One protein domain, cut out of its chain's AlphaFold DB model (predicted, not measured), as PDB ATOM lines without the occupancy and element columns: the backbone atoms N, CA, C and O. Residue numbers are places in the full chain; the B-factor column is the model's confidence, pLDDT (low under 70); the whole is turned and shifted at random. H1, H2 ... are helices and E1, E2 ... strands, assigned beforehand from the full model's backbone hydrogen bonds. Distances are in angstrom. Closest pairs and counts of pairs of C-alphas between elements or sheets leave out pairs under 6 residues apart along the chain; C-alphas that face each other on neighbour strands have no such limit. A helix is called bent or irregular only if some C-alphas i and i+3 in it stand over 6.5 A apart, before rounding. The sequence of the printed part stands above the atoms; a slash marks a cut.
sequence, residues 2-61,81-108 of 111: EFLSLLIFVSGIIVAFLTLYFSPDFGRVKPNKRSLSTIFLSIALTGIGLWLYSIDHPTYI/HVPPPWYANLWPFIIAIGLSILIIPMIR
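Overview. This is residues 2 to 61 and 81 to 108 of the 111 residues of an uncharacterized protein of Sulfolobus islandicus (strain M.16.4 / Kamchatka #3) (UniProt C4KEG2). Two long helices, H1 and H2, lie side by side as a helical hairpin, and a third helix, H3, meets the last residues of H2 near its own beginning and slants away from it, so that H2 and H3 make a V. Residues 93 to 108, of which 93 to 107 belong to H3, stick out free, and a short strand, E1, lies beyond the end of H2 near the point of the V. The printed part has 88 residues, with three named helices and one named strand in the order H1, H2, E1, H3; the class is mostly helix. The whole is loose, with a radius of gyration of the C-alphas of 16.7 A, and flat, spanning 50 by 44 by 16 A.

Arrangement. H1, residues 2 to 22, touches H2, residues 33 to 56; their closest C-alphas, those of Phe 9 and Gly 49, are 4.1 A apart. The two form a helical hairpin, running opposite ways at a shallow tilt of 20 degrees, with centres 8.1 A apart. E1, residues 59 to 61, is apart from H1 and H2 and pairs with no named strand, but its residues 59 to 60 pair antiparallel with residues 81 to 82. H3, residues 86 to 107, touches H2 with residues 88 to 91 alone, and H2 touches it with residues 52 to 56 alone. The closest C-alphas of H2 and H3, those of Asp 56 and Ala 88, are 5.5 A apart. These helices run opposite ways at a shallow tilt of 32 degrees, only just short of steep. H3 is apart from H1 and from E1. Every O i to N i+4 pair is within hydrogen-bond range in H1 and H2; in H3 12 of 18 are.

Along the chain. H1 begins with C-alpha 2 at (-18.015, 6.151, -42.179) and is 29.7 A long from first to last C-alpha. H2 measures 34.4 A and ends with C-alpha 56 at (-22.128, 2.355, -43.503). E1 measures 6.5 A. H3 measures 34.4 A and ends with C-alpha 107 at (-33.756, 22.954, -20.487). H3 is irregular, with C-alphas 89 and 92 7.2 A apart, and has a kink of 26 degrees near residue 93.

Size, cuts and confidence. The two C-alphas farthest apart, those of Ile 61 and Arg 108, are 51.3 A apart. Residues 62 to 80 are not printed, and C-alphas 61 and 81 are 6.7 A apart across this cut, which lies in the link from E1 to H3. Of the links that are printed whole, H1 to H2 is short and H2 to E1 is tight. The mean pLDDT of the printed part is 86.6, and residues 26 to 27 are under 70.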
ATOM      1  N   GLU A   2     -19.152   6.917 -42.720       75.38
ATOM      2  CA  GLU A   2     -18.015   6.151 -42.179       75.38
ATOM      3  C   GLU A   2     -17.150   6.906 -41.153       75.38
ATOM      4  O   GLU A   2     -16.810   6.358 -40.111       75.38
ATOM      5  N   PHE A   3     -16.833   8.185 -41.391       83.38
ATOM      6  CA  PHE A   3     -16.066   8.989 -40.431       83.38
ATOM      7  C   PHE A   3     -16.783   9.166 -39.081       83.38
ATOM      8  O   PHE A   3     -16.144   9.138 -38.034       83.38
ATOM      9  N   LEU A   4     -18.107   9.338 -39.088       85.81
ATOM     10  CA  LEU A   4     -18.902   9.555 -37.879       85.81
ATOM     11  C   LEU A   4     -19.060   8.258 -37.077       85.81
ATOM     12  O   LEU A   4     -18.910   8.276 -35.856       85.81
ATOM     13  N   SER A   5     -19.320   7.132 -37.744       87.44
ATOM     14  CA  SER A   5     -19.371   5.820 -37.089       87.44
ATOM     15  C   SER A   5     -18.003   5.413 -36.530       87.44
ATOM     16  O   SER A   5     -17.918   4.958 -35.386       87.44
ATOM     17  N   LEU A   6     -16.918   5.695 -37.260       89.88
ATOM     18  CA  LEU A   6     -15.548   5.490 -36.787       89.88
ATOM     19  C   LEU A   6     -15.203   6.406 -35.603       89.88
ATOM     20  O   LEU A   6     -14.591   5.949 -34.639       89.88
ATOM     21  N   LEU A   7     -15.647   7.667 -35.611       90.81
ATOM     22  CA  LEU A   7     -15.493   8.577 -34.474       90.81
ATOM     23  C   LEU A   7     -16.187   8.030 -33.218       90.81
ATOM     24  O   LEU A   7     -15.585   8.031 -32.145       90.81
ATOM     25  N   ILE A   8     -17.422   7.527 -33.341       89.12
ATOM     26  CA  ILE A   8     -18.162   6.914 -32.226       89.12
ATOM     27  C   ILE A   8     -17.397   5.699 -31.692       89.12
ATOM     28  O   ILE A   8     -17.162   5.605 -30.485       89.12
ATOM     29  N   PHE A   9     -16.945   4.817 -32.583       90.94
ATOM     30  CA  PHE A   9     -16.163   3.636 -32.230       90.94
ATOM     31  C   PHE A   9     -14.880   3.997 -31.465       90.94
ATOM     32  O   PHE A   9     -14.664   3.532 -30.344       90.94
ATOM     33  N   VAL A  10     -14.061   4.886 -32.033       93.25
ATOM     34  CA  VAL A  10     -12.795   5.325 -31.432       93.25
ATOM     35  C   VAL A  10     -13.038   6.067 -30.115       93.25
ATOM     36  O   VAL A  10     -12.300   5.859 -29.154       93.25
ATOM     37  N   SER A  11     -14.099   6.875 -30.019       92.00
ATOM     38  CA  SER A  11     -14.448   7.568 -28.775       92.00
ATOM     39  C   SER A  11     -14.782   6.594 -27.640       92.00
ATOM     40  O   SER A  11     -14.320   6.795 -26.519       92.00
ATOM     41  N   GLY A  12     -15.503   5.502 -27.924       91.12
ATOM     42  CA  GLY A  12     -15.800   4.459 -26.942       91.12
ATOM     43  C   GLY A  12     -14.527   3.820 -26.390       91.12
ATOM     44  O   GLY A  12     -14.357   3.737 -25.173       91.12
ATOM     45  N   ILE A  13     -13.593   3.471 -27.277       93.12
ATOM     46  CA  ILE A  13     -12.294   2.895 -26.913       93.12
ATOM     47  C   ILE A  13     -11.472   3.872 -26.066       93.12
ATOM     48  O   ILE A  13     -10.967   3.503 -25.005       93.12
ATOM     49  N   ILE A  14     -11.362   5.129 -26.504       94.44
ATOM     50  CA  ILE A  14     -10.597   6.158 -25.791       94.44
ATOM     51  C   ILE A  14     -11.188   6.394 -24.399       94.44
ATOM     52  O   ILE A  14     -10.446   6.400 -23.420       94.44
ATOM     53  N   VAL A  15     -12.511   6.543 -24.275       92.62
ATOM     54  CA  VAL A  15     -13.158   6.762 -22.971       92.62
ATOM     55  C   VAL A  15     -12.972   5.553 -22.056       92.62
ATOM     56  O   VAL A  15     -12.706   5.746 -20.868       92.62
ATOM     57  N   ALA A  16     -13.038   4.324 -22.581       90.62
ATOM     58  CA  ALA A  16     -12.744   3.126 -21.800       90.62
ATOM     59  C   ALA A  16     -11.307   3.161 -21.256       90.62
ATOM     60  O   ALA A  16     -11.113   3.041 -20.048       90.62
ATOM     61  N   PHE A  17     -10.310   3.400 -22.116       91.25
ATOM     62  CA  PHE A  17      -8.907   3.450 -21.699       91.25
ATOM     63  C   PHE A  17      -8.610   4.588 -20.729       91.25
ATOM     64  O   PHE A  17      -7.951   4.357 -19.721       91.25
ATOM     65  N   LEU A  18      -9.126   5.794 -20.978       90.94
ATOM     66  CA  LEU A  18      -8.966   6.924 -20.063       90.94
ATOM     67  C   LEU A  18      -9.600   6.625 -18.706       90.94
ATOM     68  O   LEU A  18      -8.997   6.898 -17.671       90.94
ATOM     69  N   THR A  19     -10.792   6.024 -18.700       88.88
ATOM     70  CA  THR A  19     -11.469   5.650 -17.455       88.88
ATOM     71  C   THR A  19     -10.673   4.598 -16.696       88.88
ATOM     72  O   THR A  19     -10.570   4.702 -15.482       88.88
ATOM     73  N   LEU A  20     -10.086   3.612 -17.378       86.94
ATOM     74  CA  LEU A  20      -9.231   2.603 -16.752       86.94
ATOM     75  C   LEU A  20      -7.940   3.221 -16.200       86.94
ATOM     76  O   LEU A  20      -7.601   2.986 -15.045       86.94
ATOM     77  N   TYR A  21      -7.259   4.044 -17.001       86.69
ATOM     78  CA  TYR A  21      -5.971   4.653 -16.665       86.69
ATOM     79  C   TYR A  21      -6.070   5.641 -15.499       86.69
ATOM     80  O   TYR A  21      -5.241   5.625 -14.594       86.69
ATOM     81  N   PHE A  22      -7.099   6.490 -15.501       85.69
ATOM     82  CA  PHE A  22      -7.312   7.487 -14.455       85.69
ATOM     83  C   PHE A  22      -8.167   6.979 -13.289       85.69
ATOM     84  O   PHE A  22      -8.409   7.741 -12.353       85.69
ATOM     85  N   SER A  23      -8.638   5.725 -13.306       81.69
ATOM     86  CA  SER A  23      -9.396   5.182 -12.176       81.69
ATOM     87  C   SER A  23      -8.448   4.848 -11.021       81.69
ATOM     88  O   SER A  23      -7.662   3.905 -11.123       81.69
ATOM     89  N   PRO A  24      -8.543   5.554  -9.879       75.12
ATOM     90  CA  PRO A  24      -7.674   5.316  -8.725       75.12
ATOM     91  C   PRO A  24      -7.939   3.962  -8.046       75.12
ATOM     92  O   PRO A  24      -7.166   3.529  -7.192       75.12
ATOM     93  N   ASP A  25      -9.039   3.299  -8.414       73.62
ATOM     94  CA  ASP A  25      -9.472   2.013  -7.870       73.62
ATOM     95  C   ASP A  25      -9.270   0.853  -8.855       73.62
ATOM     96  O   ASP A  25      -9.787  -0.246  -8.629       73.62
ATOM     97  N   PHE A  26      -8.547   1.075  -9.957       67.75
ATOM     98  CA  PHE A  26      -8.287   0.032 -10.943       67.75
ATOM     99  C   PHE A  26      -7.515  -1.139 -10.307       67.75
ATOM    100  O   PHE A  26      -6.468  -0.953  -9.691       67.75
ATOM    101  N   GLY A  27      -8.069  -2.354 -10.400       67.88
ATOM    102  CA  GLY A  27      -7.497  -3.561  -9.789       67.88
ATOM    103  C   GLY A  27      -7.787  -3.760  -8.292       67.88
ATOM    104  O   GLY A  27      -7.336  -4.747  -7.716       67.88
ATOM    105  N   ARG A  28      -8.558  -2.876  -7.640       74.06
ATOM    106  CA  ARG A  28      -9.003  -3.088  -6.251       74.06
ATOM    107  C   ARG A  28     -10.164  -4.085  -6.183       74.06
ATOM    108  O   ARG A  28     -11.006  -4.132  -7.072       74.06
ATOM    109  N   VAL A  29     -10.268  -4.808  -5.061       70.94
ATOM    110  CA  VAL A  29     -11.338  -5.797  -4.782       70.94
ATOM    111  C   VAL A  29     -12.747  -5.194  -4.901       70.94
ATOM    112  O   VAL A  29     -13.710  -5.899  -5.193       70.94
ATOM    113  N   LYS A  30     -12.882  -3.876  -4.703       77.62
ATOM    114  CA  LYS A  30     -14.146  -3.146  -4.827       77.62
ATOM    115  C   LYS A  30     -13.964  -1.907  -5.715       77.62
ATOM    116  O   LYS A  30     -13.656  -0.838  -5.187       77.62
ATOM    117  N   PRO A  31     -14.135  -2.029  -7.041       74.75
ATOM    118  CA  PRO A  31     -13.987  -0.901  -7.951       74.75
ATOM    119  C   PRO A  31     -15.089   0.143  -7.734       74.75
ATOM    120  O   PRO A  31     -16.212  -0.168  -7.321       74.75
ATOM    121  N   ASN A  32     -14.781   1.401  -8.049       84.44
ATOM    122  CA  ASN A  32     -15.756   2.483  -8.010       84.44
ATOM    123  C   ASN A  32     -16.908   2.205  -8.991       84.44
ATOM    124  O   ASN A  32     -16.699   2.114 -10.202       84.44
ATOM    125  N   LYS A  33     -18.142   2.141  -8.469       85.31
ATOM    126  CA  LYS A  33     -19.367   1.898  -9.255       85.31
ATOM    127  C   LYS A  33     -19.508   2.857 -10.439       85.31
ATOM    128  O   LYS A  33     -19.973   2.445 -11.496       85.31
ATOM    129  N   ARG A  34     -19.092   4.119 -10.279       85.50
ATOM    130  CA  ARG A  34     -19.157   5.130 -11.343       85.50
ATOM    131  C   ARG A  34     -18.191   4.807 -12.482       85.50
ATOM    132  O   ARG A  34     -18.610   4.796 -13.629       85.50
ATOM    133  N   SER A  35     -16.936   4.496 -12.155       85.31
ATOM    134  CA  SER A  35     -15.916   4.103 -13.138       85.31
ATOM    135  C   SER A  35     -16.332   2.835 -13.888       85.31
ATOM    136  O   SER A  35     -16.278   2.797 -15.113       85.31
ATOM    137  N   LEU A  36     -16.852   1.839 -13.165       87.12
ATOM    138  CA  LEU A  36     -17.362   0.600 -13.749       87.12
ATOM    139  C   LEU A  36     -18.544   0.865 -14.692       87.12
ATOM    140  O   LEU A  36     -18.543   0.385 -15.822       87.12
ATOM    141  N   SER A  37     -19.508   1.693 -14.279       90.56
ATOM    142  CA  SER A  37     -20.620   2.112 -15.141       90.56
ATOM    143  C   SER A  37     -20.139   2.818 -16.409       90.56
ATOM    144  O   SER A  37     -20.688   2.568 -17.480       90.56
ATOM    145  N   THR A  38     -19.133   3.690 -16.309       89.75
ATOM    146  CA  THR A  38     -18.556   4.373 -17.473       89.75
ATOM    147  C   THR A  38     -17.894   3.380 -18.424       89.75
ATOM    148  O   THR A  38     -18.151   3.452 -19.618       89.75
ATOM    149  N   ILE A  39     -17.135   2.403 -17.916       89.31
ATOM    150  CA  ILE A  39     -16.517   1.351 -18.741       89.31
ATOM    151  C   ILE A  39     -17.583   0.541 -19.489       89.31
ATOM    152  O   ILE A  39     -17.461   0.345 -20.696       89.31
ATOM    153  N   PHE A  40     -18.653   0.112 -18.811       90.81
ATOM    154  CA  PHE A  40     -19.757  -0.601 -19.465       90.81
ATOM    155  C   PHE A  40     -20.412   0.238 -20.567       90.81
ATOM    156  O   PHE A  40     -20.661  -0.270 -21.660       90.81
ATOM    157  N   LEU A  41     -20.648   1.526 -20.307       92.50
ATOM    158  CA  LEU A  41     -21.206   2.437 -21.302       92.50
ATOM    159  C   LEU A  41     -20.258   2.620 -22.498       92.50
ATOM    160  O   LEU A  41     -20.709   2.639 -23.639       92.50
ATOM    161  N   SER A  42     -18.950   2.698 -22.258       90.94
ATOM    162  CA  SER A  42     -17.931   2.784 -23.305       90.94
ATOM    163  C   SER A  42     -17.857   1.523 -24.167       90.94
ATOM    164  O   SER A  42     -17.711   1.629 -25.384       90.94
ATOM    165  N   ILE A  43     -18.005   0.334 -23.575       91.75
ATOM    166  CA  ILE A  43     -18.088  -0.933 -24.319       91.75
ATOM    167  C   ILE A  43     -19.337  -0.940 -25.202       91.75
ATOM    168  O   ILE A  43     -19.245  -1.259 -26.386       91.75
ATOM    169  N   ALA A  44     -20.487  -0.531 -24.657       93.56
ATOM    170  CA  ALA A  44     -21.718  -0.414 -25.433       93.56
ATOM    171  C   ALA A  44     -21.552   0.574 -26.600       93.56
ATOM    172  O   ALA A  44     -21.910   0.252 -27.729       93.56
ATOM    173  N   LEU A  45     -20.939   1.737 -26.356       92.19
ATOM    174  CA  LEU A  45     -20.669   2.742 -27.387       92.19
ATOM    175  C   LEU A  45     -19.723   2.217 -28.474       92.19
ATOM    176  O   LEU A  45     -19.948   2.463 -29.656       92.19
ATOM    177  N   THR A  46     -18.703   1.450 -28.085       92.94
ATOM    178  CA  THR A  46     -17.778   0.788 -29.015       92.94
ATOM    179  C   THR A  46     -18.520  -0.220 -29.892       92.94
ATOM    180  O   THR A  46     -18.370  -0.200 -31.111       92.94
ATOM    181  N   GLY A  47     -19.366  -1.066 -29.295       93.25
ATOM    182  CA  GLY A  47     -20.180  -2.035 -30.031       93.25
ATOM    183  C   GLY A  47     -21.147  -1.365 -31.009       93.25
ATOM    184  O   GLY A  47     -21.234  -1.778 -32.163       93.25
ATOM    185  N   ILE A  48     -21.811  -0.286 -30.580       91.81
ATOM    186  CA  ILE A  48     -22.683   0.521 -31.442       91.81
ATOM    187  C   ILE A  48     -21.876   1.138 -32.588       91.81
ATOM    188  O   ILE A  48     -22.277   1.012 -33.738       91.81
ATOM    189  N   GLY A  49     -20.731   1.763 -32.305       90.88
ATOM    190  CA  GLY A  49     -19.881   2.374 -33.329       90.88
ATOM    191  C   GLY A  49     -19.398   1.368 -34.375       90.88
ATOM    192  O   GLY A  49     -19.472   1.649 -35.567       90.88
ATOM    193  N   LEU A  50     -18.980   0.175 -33.942       91.94
ATOM    194  CA  LEU A  50     -18.561  -0.902 -34.841       91.94
ATOM    195  C   LEU A  50     -19.720  -1.406 -35.708       91.94
ATOM    196  O   LEU A  50     -19.553  -1.615 -36.907       91.94
ATOM    197  N   TRP A  51     -20.904  -1.572 -35.114       90.56
ATOM    198  CA  TRP A  51     -22.098  -1.974 -35.852       90.56
ATOM    199  C   TRP A  51     -22.507  -0.921 -36.889       90.56
ATOM    200  O   TRP A  51     -22.739  -1.266 -38.046       90.56
ATOM    201  N   LEU A  52     -22.512   0.361 -36.516       90.12
ATOM    202  CA  LEU A  52     -22.788   1.466 -37.437       90.12
ATOM    203  C   LEU A  52     -21.767   1.526 -38.576       90.12
ATOM    204  O   LEU A  52     -22.140   1.684 -39.732       90.12
ATOM    205  N   TYR A  53     -20.486   1.332 -38.265       88.94
ATOM    206  CA  TYR A  53     -19.437   1.275 -39.277       88.94
ATOM    207  C   TYR A  53     -19.681   0.127 -40.265       88.94
ATOM    208  O   TYR A  53     -19.599   0.337 -41.472       88.94
ATOM    209  N   SER A  54     -20.086  -1.046 -39.763       86.75
ATOM    210  CA  SER A  54     -20.345  -2.229 -40.593       86.75
ATOM    211  C   SER A  54     -21.481  -2.058 -41.604       86.75
ATOM    212  O   SER A  54     -21.448  -2.672 -42.669       86.75
ATOM    213  N   ILE A  55     -22.483  -1.231 -41.285       88.12
ATOM    214  CA  ILE A  55     -23.612  -0.958 -42.183       88.12
ATOM    215  C   ILE A  55     -23.366   0.253 -43.087       88.12
ATOM    216  O   ILE A  55     -24.059   0.392 -44.087       88.12
ATOM    217  N   ASP A  56     -22.408   1.123 -42.756       86.38
ATOM    218  CA  ASP A  56     -22.128   2.355 -43.503       86.38
ATOM    219  C   ASP A  56     -21.219   2.133 -44.725       86.38
ATOM    220  O   ASP A  56     -21.199   2.987 -45.613       86.38
ATOM    221  N   HIS A  57     -20.479   1.020 -44.786       81.81
ATOM    222  CA  HIS A  57     -19.498   0.751 -45.843       81.81
ATOM    223  C   HIS A  57     -19.961  -0.332 -46.841       81.81
ATOM    224  O   HIS A  57     -20.621  -1.308 -46.457       81.81
ATOM    225  N   PRO A  58     -19.609  -0.220 -48.134       85.81
ATOM    226  CA  PRO A  58     -19.859  -1.285 -49.097       85.81
ATOM    227  C   PRO A  58     -19.039  -2.534 -48.755       85.81
ATOM    228  O   PRO A  58     -17.890  -2.447 -48.324       85.81
ATOM    229  N   THR A  59     -19.620  -3.709 -48.984       86.06
ATOM    230  CA  THR A  59     -18.928  -4.993 -48.809       86.06
ATOM    231  C   THR A  59     -18.579  -5.576 -50.171       86.06
ATOM    232  O   THR A  59     -19.412  -5.598 -51.074       86.06
ATOM    233  N   TYR A  60     -17.355  -6.078 -50.322       87.62
ATOM    234  CA  TYR A  60     -16.910  -6.760 -51.536       87.62
ATOM    235  C   TYR A  60     -16.839  -8.263 -51.280       87.62
ATOM    236  O   TYR A  60     -16.145  -8.707 -50.367       87.62
ATOM    237  N   ILE A  61     -17.556  -9.049 -52.082       87.81
ATOM    238  CA  ILE A  61     -17.560 -10.512 -51.988       87.81
ATOM    239  C   ILE A  61     -16.748 -11.063 -53.155       87.81
ATOM    240  O   ILE A  61     -17.122 -10.864 -54.310       87.81
ATOM    241  N   HIS A  81     -19.746  -6.151 -55.731       89.56
ATOM    242  CA  HIS A  81     -19.953  -4.977 -54.890       89.56
ATOM    243  C   HIS A  81     -21.362  -5.008 -54.281       89.56
ATOM    244  O   HIS A  81     -22.359  -4.913 -55.000       89.56
ATOM    245  N   VAL A  82     -21.441  -5.116 -52.956       89.25
ATOM    246  CA  VAL A  82     -22.685  -5.029 -52.187       89.25
ATOM    247  C   VAL A  82     -22.757  -3.635 -51.559       89.25
ATOM    248  O   VAL A  82     -21.972  -3.341 -50.653       89.25
ATOM    249  N   PRO A  83     -23.657  -2.751 -52.033       88.62
ATOM    250  CA  PRO A  83     -23.781  -1.415 -51.470       88.62
ATOM    251  C   PRO A  83     -24.346  -1.463 -50.038       88.62
ATOM    252  O   PRO A  83     -25.051  -2.416 -49.687       88.62
ATOM    253  N   PRO A  84     -24.101  -0.418 -49.229       87.88
ATOM    254  CA  PRO A  84     -24.767  -0.237 -47.944       87.88
ATOM    255  C   PRO A  84     -26.298  -0.316 -48.068       87.88
ATOM    256  O   PRO A  84     -26.863   0.132 -49.073       87.88
ATOM    257  N   PRO A  85     -27.003  -0.836 -47.050       87.19
ATOM    258  CA  PRO A  85     -28.456  -0.823 -47.038       87.19
ATOM    259  C   PRO A  85     -28.999   0.612 -47.014       87.19
ATOM    260  O   PRO A  85     -28.412   1.516 -46.424       87.19
ATOM    261  N   TRP A  86     -30.182   0.819 -47.596       85.06
ATOM    262  CA  TRP A  86     -30.811   2.144 -47.714       85.06
ATOM    263  C   TRP A  86     -30.996   2.869 -46.367       85.06
ATOM    264  O   TRP A  86     -30.958   4.098 -46.312       85.06
ATOM    265  N   TYR A  87     -31.171   2.118 -45.277       81.75
ATOM    266  CA  TYR A  87     -31.365   2.656 -43.931       81.75
ATOM    267  C   TYR A  87     -30.060   3.042 -43.223       81.75
ATOM    268  O   TYR A  87     -30.122   3.686 -42.176       81.75
ATOM    269  N   ALA A  88     -28.885   2.695 -43.766       83.81
ATOM    270  CA  ALA A  88     -27.597   3.050 -43.167       83.81
ATOM    271  C   ALA A  88     -27.442   4.571 -43.006       83.81
ATOM    272  O   ALA A  88     -26.885   5.051 -42.035       83.81
ATOM    273  N   ASN A  89     -28.059   5.373 -43.872       84.38
ATOM    274  CA  ASN A  89     -27.981   6.831 -43.757       84.38
ATOM    275  C   ASN A  89     -28.920   7.442 -42.698       84.38
ATOM    276  O   ASN A  89     -28.881   8.652 -42.477       84.38
ATOM    277  N   LEU A  90     -29.781   6.645 -42.052       88.00
ATOM    278  CA  LEU A  90     -30.826   7.153 -41.154       88.00
ATOM    279  C   LEU A  90     -30.393   7.249 -39.692       88.00
ATOM    280  O   LEU A  90     -30.948   8.057 -38.945       88.00
ATOM    281  N   TRP A  91     -29.411   6.455 -39.264       87.69
ATOM    282  CA  TRP A  91     -29.036   6.385 -37.852       87.69
ATOM    283  C   TRP A  91     -28.618   7.736 -37.242       87.69
ATOM    284  O   TRP A  91     -28.980   7.965 -36.084       87.69
ATOM    285  N   PRO A  92     -27.964   8.686 -37.953       87.69
ATOM    286  CA  PRO A  92     -27.605   9.964 -37.338       87.69
ATOM    287  C   PRO A  92     -28.833  10.802 -37.000       87.69
ATOM    288  O   PRO A  92     -28.855  11.469 -35.967       87.69
ATOM    289  N   PHE A  93     -29.884  10.720 -37.821       89.12
ATOM    290  CA  PHE A  93     -31.158  11.378 -37.542       89.12
ATOM    291  C   PHE A  93     -31.828  10.772 -36.309       89.12
ATOM    292  O   PHE A  93     -32.307  11.509 -35.453       89.12
ATOM    293  N   ILE A  94     -31.804   9.442 -36.176       89.00
ATOM    294  CA  ILE A  94     -32.346   8.753 -34.998       89.00
ATOM    295  C   ILE A  94     -31.603   9.178 -33.724       89.00
ATOM    296  O   ILE A  94     -32.245   9.494 -32.722       89.00
ATOM    297  N   ILE A  95     -30.268   9.264 -33.769       88.06
ATOM    298  CA  ILE A  95     -29.468   9.754 -32.638       88.06
ATOM    299  C   ILE A  95     -29.797  11.220 -32.329       88.06
ATOM    300  O   ILE A  95     -30.023  11.558 -31.169       88.06
ATOM    301  N   ALA A  96     -29.874  12.087 -33.342       89.62
ATOM    302  CA  ALA A  96     -30.176  13.505 -33.157       89.62
ATOM    303  C   ALA A  96     -31.563  13.734 -32.531       89.62
ATOM    304  O   ALA A  96     -31.701  14.548 -31.615       89.62
ATOM    305  N   ILE A  97     -32.579  12.992 -32.981       92.44
ATOM    306  CA  ILE A  97     -33.936  13.031 -32.417       92.44
ATOM    307  C   ILE A  97     -33.922  12.529 -30.971       92.44
ATOM    308  O   ILE A  97     -34.456  13.199 -30.088       92.44
ATOM    309  N   GLY A  98     -33.271  11.391 -30.710       88.00
ATOM    310  CA  GLY A  98     -33.146  10.835 -29.363       88.00
ATOM    311  C   GLY A  98     -32.488  11.813 -28.389       88.00
ATOM    312  O   GLY A  98     -33.022  12.066 -27.310       88.00
ATOM    313  N   LEU A  99     -31.375  12.433 -28.790       88.25
ATOM    314  CA  LEU A  99     -30.690  13.447 -27.985       88.25
ATOM    315  C   LEU A  99     -31.563  14.681 -27.756       88.25
ATOM    316  O   LEU A  99     -31.624  15.189 -26.640       88.25
ATOM    317  N   SER A 100     -32.282  15.133 -28.781       89.94
ATOM    318  CA  SER A 100     -33.171  16.290 -28.678       89.94
ATOM    319  C   SER A 100     -34.289  16.050 -27.658       89.94
ATOM    320  O   SER A 100     -34.517  16.892 -26.792       89.94
ATOM    321  N   ILE A 101     -34.927  14.873 -27.682       90.75
ATOM    322  CA  ILE A 101     -35.962  14.485 -26.708       90.75
ATOM    323  C   ILE A 101     -35.405  14.449 -25.278       90.75
ATOM    324  O   ILE A 101     -36.094  14.866 -24.350       90.75
ATOM    325  N   LEU A 102     -34.164  13.990 -25.092       86.38
ATOM    326  CA  LEU A 102     -33.513  13.949 -23.778       86.38
ATOM    327  C   LEU A 102     -33.129  15.344 -23.258       86.38
ATOM    328  O   LEU A 102     -33.198  15.589 -22.056       86.38
ATOM    329  N   ILE A 103     -32.749  16.263 -24.148       88.44
ATOM    330  CA  ILE A 103     -32.293  17.613 -23.788       88.44
ATOM    331  C   ILE A 103     -33.468  18.545 -23.445       88.44
ATOM    332  O   ILE A 103     -33.365  19.332 -22.504       88.44
ATOM    333  N   ILE A 104     -34.601  18.444 -24.150       85.00
ATOM    334  CA  ILE A 104     -35.801  19.276 -23.924       85.00
ATOM    335  C   ILE A 104     -36.218  19.371 -22.437       85.00
ATOM    336  O   ILE A 104     -36.377  20.488 -21.938       85.00
ATOM    337  N   PRO A 105     -36.376  18.263 -21.686       80.31
ATOM    338  CA  PRO A 105     -36.757  18.329 -20.277       80.31
ATOM    339  C   PRO A 105     -35.651  18.882 -19.366       80.31
ATOM    340  O   PRO A 105     -35.975  19.385 -18.294       80.31
ATOM    341  N   MET A 106     -34.375  18.836 -19.769       78.62
ATOM    342  CA  MET A 106     -33.268  19.426 -19.000       78.62
ATOM    343  C   MET A 106     -33.204  20.953 -19.127       78.62
ATOM    344  O   MET A 106     -32.728  21.620 -18.213       78.62
ATOM    345  N   ILE A 107     -33.688  21.504 -20.244       79.88
ATOM    346  CA  ILE A 107     -33.756  22.954 -20.487       79.88
ATOM    347  C   ILE A 107     -34.992  23.573 -19.819       79.88
ATOM    348  O   ILE A 107     -35.041  24.785 -19.608       79.88
ATOM    349  N   ARG A 108     -35.998  22.765 -19.455       72.38
ATOM    350  CA  ARG A 108     -37.216  23.270 -18.820       72.38
ATOM    351  C   ARG A 108     -36.872  23.895 -17.457       72.38
ATOM    352  O   ARG A 108     -36.412  23.175 -16.570       72.38
TER     353      ARG A 108